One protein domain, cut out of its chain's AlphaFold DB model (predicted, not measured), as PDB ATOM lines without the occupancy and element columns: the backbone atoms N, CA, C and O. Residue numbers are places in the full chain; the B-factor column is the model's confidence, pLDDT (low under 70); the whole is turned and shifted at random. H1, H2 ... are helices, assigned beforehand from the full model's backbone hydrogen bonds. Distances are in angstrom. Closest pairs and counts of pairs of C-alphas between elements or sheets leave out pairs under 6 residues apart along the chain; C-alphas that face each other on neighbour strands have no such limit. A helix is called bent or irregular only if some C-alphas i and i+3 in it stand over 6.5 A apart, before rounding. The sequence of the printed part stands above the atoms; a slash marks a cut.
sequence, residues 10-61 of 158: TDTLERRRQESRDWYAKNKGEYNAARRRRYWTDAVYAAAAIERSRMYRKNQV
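What this domain is: This is residues 10 to 61 of the 158 residues of an uncharacterized protein of marine sediment metagenome (UniProt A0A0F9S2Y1). Three helical rods joined end to end make an open, flat bracket: H1a is one leg, H1b the crossbar and H2 the other leg, with the middle empty. The 52 printed residues hold two named helices, H1 then H2, and no named strand: all helix. The whole is only just loose, close to extended, with a radius of gyration of the C-alphas of 14.7 A and spans of 38 by 30 by 16 A.

Where its parts are: Find C-alpha 10 at (122.049, 124.291, 61.952), where H1, residues 10 to 41, begins. By its hydrogen bonds it was assigned as one helix, but it is bent: C-alphas 26 and 29 are 8.0 A apart. Arm H1a, residues 10 to 26, is 24.4 A long; arm H1b, residues 29 to 41, 18.5 A. H2, residues 43 to 59, runs 24.2 A to C-alpha 59 at (120.356, 150.072, 69.112).

How they stand to each other: H1a and H1b are about perpendicular, at 79 degrees. H1b and H2 touch only at the corner, closest at the C-alphas of Tyr 39 and Ala 46, 4.9 A; they run opposite ways at a steep tilt of 69.7 degrees, only just short of about perpendicular. H1a and H2 are apart. In H1a, H1b and H2 every O i to N i+4 pair is within hydrogen-bond range.

The domain as a whole: The C-alphas of Asp 11 and Thr 41 are farthest apart, 39.4 A. The printed part has no cut, and the link from H1 to H2 is tight. Look at residues 10 and 61 for pLDDT under 70.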
ATOM      1  N   THR A  10     123.080 123.667  61.107       67.12
ATOM      2  CA  THR A  10     122.049 124.291  61.952       67.12
ATOM      3  C   THR A  10     121.773 123.467  63.205       67.12
ATOM      4  O   THR A  10     121.771 124.034  64.295       67.12
ATOM      5  N   ASP A  11     121.695 122.142  63.085       73.62
ATOM      6  CA  ASP A  11     121.422 121.247  64.222       73.62
ATOM      7  C   ASP A  11     122.553 121.289  65.258       73.62
ATOM      8  O   ASP A  11     122.335 121.350  66.469       73.62
ATOM      9  N   THR A  12     123.797 121.354  64.777       79.25
ATOM     10  CA  THR A  12     124.984 121.467  65.632       79.25
ATOM     11  C   THR A  12     125.027 122.811  66.375       79.25
ATOM     12  O   THR A  12     125.461 122.881  67.527       79.25
ATOM     13  N   LEU A  13     124.561 123.892  65.739       82.69
ATOM     14  CA  LEU A  13     124.467 125.224  66.346       82.69
ATOM     15  C   LEU A  13     123.324 125.315  67.362       82.69
ATOM     16  O   LEU A  13     123.501 125.919  68.421       82.69
ATOM     17  N   GLU A  14     122.167 124.729  67.066       85.25
ATOM     18  CA  GLU A  14     121.029 124.689  67.985       85.25
ATOM     19  C   GLU A  14     121.339 123.871  69.232       85.25
ATOM     20  O   GLU A  14     121.082 124.346  70.342       85.25
ATOM     21  N   ARG A  15     122.005 122.722  69.076       84.56
ATOM     22  CA  ARG A  15     122.473 121.920  70.209       84.56
ATOM     23  C   ARG A  15     123.409 122.718  71.120       84.56
ATOM     24  O   ARG A  15     123.167 122.794  72.318       84.56
ATOM     25  N   ARG A  16     124.400 123.420  70.556       85.19
ATOM     26  CA  ARG A  16     125.304 124.303  71.322       85.19
ATOM     27  C   ARG A  16     124.565 125.441  72.032       85.19
ATOM     28  O   ARG A  16     124.909 125.805  73.157       85.19
ATOM     29  N   ARG A  17     123.545 126.027  71.392       88.88
ATOM     30  CA  ARG A  17     122.694 127.053  72.021       88.88
ATOM     31  C   ARG A  17     121.918 126.471  73.198       88.88
ATOM     32  O   ARG A  17     121.813 127.143  74.221       88.88
ATOM     33  N   GLN A  18     121.389 125.259  73.058       90.19
ATOM     34  CA  GLN A  18     120.654 124.586  74.122       90.19
ATOM     35  C   GLN A  18     121.572 124.209  75.289       90.19
ATOM     36  O   GLN A  18     121.288 124.593  76.416       90.19
ATOM     37  N   GLU A  19     122.734 123.615  75.015       91.88
ATOM     38  CA  GLU A  19     123.769 123.325  76.019       91.88
ATOM     39  C   GLU A  19     124.182 124.592  76.790       91.88
ATOM     40  O   GLU A  19     124.269 124.588  78.018       91.88
ATOM     41  N   SER A  20     124.373 125.715  76.089       89.69
ATOM     42  CA  SER A  20     124.690 127.004  76.716       89.69
ATOM     43  C   SER A  20     123.548 127.533  77.595       89.69
ATOM     44  O   SER A  20     123.807 128.066  78.678       89.69
ATOM     45  N   ARG A  21     122.287 127.373  77.168       92.31
ATOM     46  CA  ARG A  21     121.105 127.743  77.967       92.31
ATOM     47  C   ARG A  21     120.996 126.895  79.225       92.31
ATOM     48  O   ARG A  21     120.788 127.455  80.298       92.31
ATOM     49  N   ASP A  22     121.174 125.587  79.098       93.44
ATOM     50  CA  ASP A  22     121.075 124.638  80.205       93.44
ATOM     51  C   ASP A  22     122.200 124.868  81.217       93.44
ATOM     52  O   ASP A  22     121.959 124.906  82.427       93.44
ATOM     53  N   TRP A  23     123.421 125.115  80.733       95.19
ATOM     54  CA  TRP A  23     124.535 125.523  81.582       95.19
ATOM     55  C   TRP A  23     124.225 126.834  82.307       95.19
ATOM     56  O   TRP A  23     124.388 126.909  83.525       95.19
ATOM     57  N   TYR A  24     123.725 127.857  81.604       92.69
ATOM     58  CA  TYR A  24     123.390 129.131  82.238       92.69
ATOM     59  C   TYR A  24     122.269 128.974  83.266       92.69
ATOM     60  O   TYR A  24     122.369 129.542  84.346       92.69
ATOM     61  N   ALA A  25     121.228 128.192  82.977       92.88
ATOM     62  CA  ALA A  25     120.129 127.943  83.904       92.88
ATOM     63  C   ALA A  25     120.625 127.320  85.217       92.88
ATOM     64  O   ALA A  25     120.235 127.782  86.290       92.88
ATOM     65  N   LYS A  26     121.539 126.346  85.131       94.62
ATOM     66  CA  LYS A  26     122.142 125.676  86.292       94.62
ATOM     67  C   LYS A  26     123.123 126.570  87.061       94.62
ATOM     68  O   LYS A  26     123.143 126.533  88.284       94.62
ATOM     69  N   ASN A  27     123.892 127.415  86.369       95.25
ATOM     70  CA  ASN A  27     125.004 128.184  86.958       95.25
ATOM     71  C   ASN A  27     124.698 129.684  87.160       95.25
ATOM     72  O   ASN A  27     125.573 130.471  87.530       95.25
ATOM     73  N   LYS A  28     123.455 130.122  86.913       93.56
ATOM     74  CA  LYS A  28     123.059 131.542  86.889       93.56
ATOM     75  C   LYS A  28     123.428 132.296  88.166       93.56
ATOM     76  O   LYS A  28     123.784 133.475  88.090       93.56
ATOM     77  N   GLY A  29     123.277 131.665  89.329       94.62
ATOM     78  CA  GLY A  29     123.518 132.295  90.630       94.62
ATOM     79  C   GLY A  29     124.978 132.712  90.797       94.62
ATOM     80  O   GLY A  29     125.274 133.901  90.937       94.62
ATOM     81  N   GLU A  30     125.878 131.736  90.698       94.81
ATOM     82  CA  GLU A  30     127.325 131.919  90.842       94.81
ATOM     83  C   GLU A  30     127.895 132.830  89.758       94.81
ATOM     84  O   GLU A  30     128.616 133.786  90.054       94.81
ATOM     85  N   TYR A  31     127.484 132.622  88.505       92.38
ATOM     86  CA  TYR A  31     127.924 133.452  87.389       92.38
ATOM     87  C   TYR A  31     127.551 134.928  87.588       92.38
ATOM     88  O   TYR A  31     128.376 135.821  87.382       92.38
ATOM     89  N   ASN A  32     126.326 135.219  88.041       92.19
ATOM     90  CA  ASN A  32     125.912 136.598  88.312       92.19
ATOM     91  C   ASN A  32     126.619 137.197  89.532       92.19
ATOM     92  O   ASN A  32     126.900 138.397  89.533       92.19
ATOM     93  N   ALA A  33     126.915 136.398  90.561       94.00
ATOM     94  CA  ALA A  33     127.702 136.845  91.706       94.00
ATOM     95  C   ALA A  33     129.129 137.233  91.281       94.00
ATOM     96  O   ALA A  33     129.554 138.357  91.551       94.00
ATOM     97  N   ALA A  34     129.811 136.372  90.520       93.25
ATOM     98  CA  ALA A  34     131.132 136.652  89.959       93.25
ATOM     99  C   ALA A  34     131.116 137.882  89.037       93.25
ATOM    100  O   ALA A  34     131.975 138.756  89.146       93.25
ATOM    101  N   ARG A  35     130.091 138.010  88.181       94.12
ATOM    102  CA  ARG A  35     129.918 139.172  87.296       94.12
ATOM    103  C   ARG A  35     129.749 140.477  88.073       94.12
ATOM    104  O   ARG A  35     130.352 141.482  87.708       94.12
ATOM    105  N   ARG A  36     128.932 140.474  89.136       94.62
ATOM    106  CA  ARG A  36     128.743 141.645  90.011       94.62
ATOM    107  C   ARG A  36     130.028 142.000  90.741       94.62
ATOM    108  O   ARG A  36     130.393 143.167  90.750       94.62
ATOM    109  N   ARG A  37     130.728 141.008  91.298       95.00
ATOM    110  CA  ARG A  37     132.026 141.220  91.948       95.00
ATOM    111  C   ARG A  37     133.007 141.877  90.981       95.00
ATOM    112  O   ARG A  37     133.542 142.926  91.304       95.00
ATOM    113  N   ARG A  38     133.147 141.328  89.769       94.69
ATOM    114  CA  ARG A  38     134.026 141.875  88.729       94.69
ATOM    115  C   ARG A  38     133.671 143.313  88.357       94.69
ATOM    116  O   ARG A  38     134.567 144.123  88.191       94.69
ATOM    117  N   TYR A  39     132.384 143.640  88.262       94.94
ATOM    118  CA  TYR A  39     131.945 145.012  88.001       94.94
ATOM    119  C   TYR A  39     132.431 146.005  89.066       94.94
ATOM    120  O   TYR A  39     132.777 147.129  88.727       94.94
ATOM    121  N   TRP A  40     132.475 145.600  90.335       94.06
ATOM    122  CA  TRP A  40     132.956 146.459  91.418       94.06
ATOM    123  C   TRP A  40     134.481 146.511  91.523       94.06
ATOM    124  O   TRP A  40     135.021 147.541  91.908       94.06
ATOM    125  N   THR A  41     135.174 145.417  91.201       96.25
ATOM    126  CA  THR A  41     136.627 145.300  91.407       96.25
ATOM    127  C   THR A  41     137.468 145.698  90.194       96.25
ATOM    128  O   THR A  41     138.638 146.017  90.355       96.25
ATOM    129  N   ASP A  42     136.917 145.638  88.981       96.44
ATOM    130  CA  ASP A  42     137.633 145.866  87.720       96.44
ATOM    131  C   ASP A  42     137.017 147.065  86.978       96.44
ATOM    132  O   ASP A  42     135.954 146.972  86.354       96.44
ATOM    133  N   ALA A  43     137.703 148.210  87.052       94.94
ATOM    134  CA  ALA A  43     137.252 149.468  86.457       94.94
ATOM    135  C   ALA A  43     137.154 149.404  84.921       94.94
ATOM    136  O   ALA A  43     136.241 149.991  84.334       94.94
ATOM    137  N   VAL A  44     138.046 148.653  84.264       96.31
ATOM    138  CA  VAL A  44     138.041 148.481  82.803       96.31
ATOM    139  C   VAL A  44     136.807 147.684  82.384       96.31
ATOM    140  O   VAL A  44     136.087 148.061  81.453       96.31
ATOM    141  N   TYR A  45     136.502 146.611  83.116       94.75
ATOM    142  CA  TYR A  45     135.292 145.828  82.888       94.75
ATOM    143  C   TYR A  45     134.015 146.645  83.128       94.75
ATOM    144  O   TYR A  45     133.074 146.546  82.331       94.75
ATOM    145  N   ALA A  46     133.978 147.462  84.184       93.75
ATOM    146  CA  ALA A  46     132.848 148.334  84.492       93.75
ATOM    147  C   ALA A  46     132.578 149.341  83.363       93.75
ATOM    148  O   ALA A  46     131.450 149.422  82.867       93.75
ATOM    149  N   ALA A  47     133.618 150.036  82.888       95.56
ATOM    150  CA  ALA A  47     133.515 150.982  81.778       95.56
ATOM    151  C   ALA A  47     132.988 150.305  80.502       95.56
ATOM    152  O   ALA A  47     132.020 150.772  79.896       95.56
ATOM    153  N   ALA A  48     133.539 149.143  80.141       94.81
ATOM    154  CA  ALA A  48     133.081 148.380  78.983       94.81
ATOM    155  C   ALA A  48     131.625 147.891  79.132       94.81
ATOM    156  O   ALA A  48     130.875 147.839  78.155       94.81
ATOM    157  N   ALA A  49     131.192 147.523  80.342       93.75
ATOM    158  CA  ALA A  49     129.811 147.120  80.609       93.75
ATOM    159  C   ALA A  49     128.824 148.291  80.481       93.75
ATOM    160  O   ALA A  49     127.748 148.118  79.898       93.75
ATOM    161  N   ILE A  50     129.194 149.477  80.971       93.31
ATOM    162  CA  ILE A  50     128.414 150.709  80.806       93.31
ATOM    163  C   ILE A  50     128.273 151.044  79.321       93.31
ATOM    164  O   ILE A  50     127.160 151.308  78.859       93.31
ATOM    165  N   GLU A  51     129.367 150.983  78.564       94.75
ATOM    166  CA  GLU A  51     129.352 151.317  77.142       94.75
ATOM    167  C   GLU A  51     128.504 150.329  76.334       94.75
ATOM    168  O   GLU A  51     127.625 150.736  75.574       94.75
ATOM    169  N   ARG A  52     128.629 149.020  76.600       91.81
ATOM    170  CA  ARG A  52     127.723 148.011  76.025       91.81
ATOM    171  C   ARG A  52     126.257 148.299  76.348       91.81
ATOM    172  O   ARG A  52     125.406 148.154  75.476       91.81
ATOM    173  N   SER A  53     125.942 148.724  77.574       87.50
ATOM    174  CA  SER A  53     124.574 149.097  77.960       87.50
ATOM    175  C   SER A  53     124.069 150.341  77.218       87.50
ATOM    176  O   SER A  53     122.893 150.408  76.852       87.50
ATOM    177  N   ARG A  54     124.929 151.338  76.982       88.50
ATOM    178  CA  ARG A  54     124.594 152.528  76.182       88.50
ATOM    179  C   ARG A  54     124.325 152.154  74.731       88.50
ATOM    180  O   ARG A  54     123.271 152.509  74.211       88.50
ATOM    181  N   MET A  55     125.216 151.374  74.124       89.44
ATOM    182  CA  MET A  55     125.062 150.893  72.752       89.44
ATOM    183  C   MET A  55     123.822 150.017  72.594       89.44
ATOM    184  O   MET A  55     123.058 150.207  71.653       89.44
ATOM    185  N   TYR A  56     123.547 149.125  73.550       83.56
ATOM    186  CA  TYR A  56     122.312 148.345  73.559       83.56
ATOM    187  C   TYR A  56     121.075 149.249  73.587       83.56
ATOM    188  O   TYR A  56     120.189 149.064  72.765       83.56
ATOM    189  N   ARG A  57     121.025 150.266  74.460       79.31
ATOM    190  CA  ARG A  57     119.905 151.226  74.506       79.31
ATOM    191  C   ARG A  57     119.766 152.046  73.222       79.31
ATOM    192  O   ARG A  57     118.646 152.304  72.800       79.31
ATOM    193  N   LYS A  58     120.884 152.437  72.606       79.50
ATOM    194  CA  LYS A  58     120.908 153.159  71.327       79.50
ATOM    195  C   LYS A  58     120.401 152.292  70.172       79.50
ATOM    196  O   LYS A  58     119.693 152.789  69.308       79.50
ATOM    197  N   ASN A  59     120.745 151.007  70.169       78.50
ATOM    198  CA  ASN A  59     120.356 150.072  69.112       78.50
ATOM    199  C   ASN A  59     118.948 149.501  69.332       78.50
ATOM    200  O   ASN A  59     118.268 149.145  68.379       78.50
ATOM    201  N   GLN A  60     118.490 149.442  70.583       70.19
ATOM    202  CA  GLN A  60     117.127 149.079  70.975       70.19
ATOM    203  C   GLN A  60     116.240 150.322  71.083       70.19
ATOM    204  O   GLN A  60     115.449 150.455  72.022       70.19
ATOM    205  N   VAL A  61     116.336 151.237  70.113       57.94
ATOM    206  CA  VAL A  61     115.219 152.146  69.848       57.94
ATOM    207  C   VAL A  61     114.109 151.261  69.306       57.94
ATOM    208  O   VAL A  61     113.980 151.043  68.106       57.94
TER     209      VAL A  61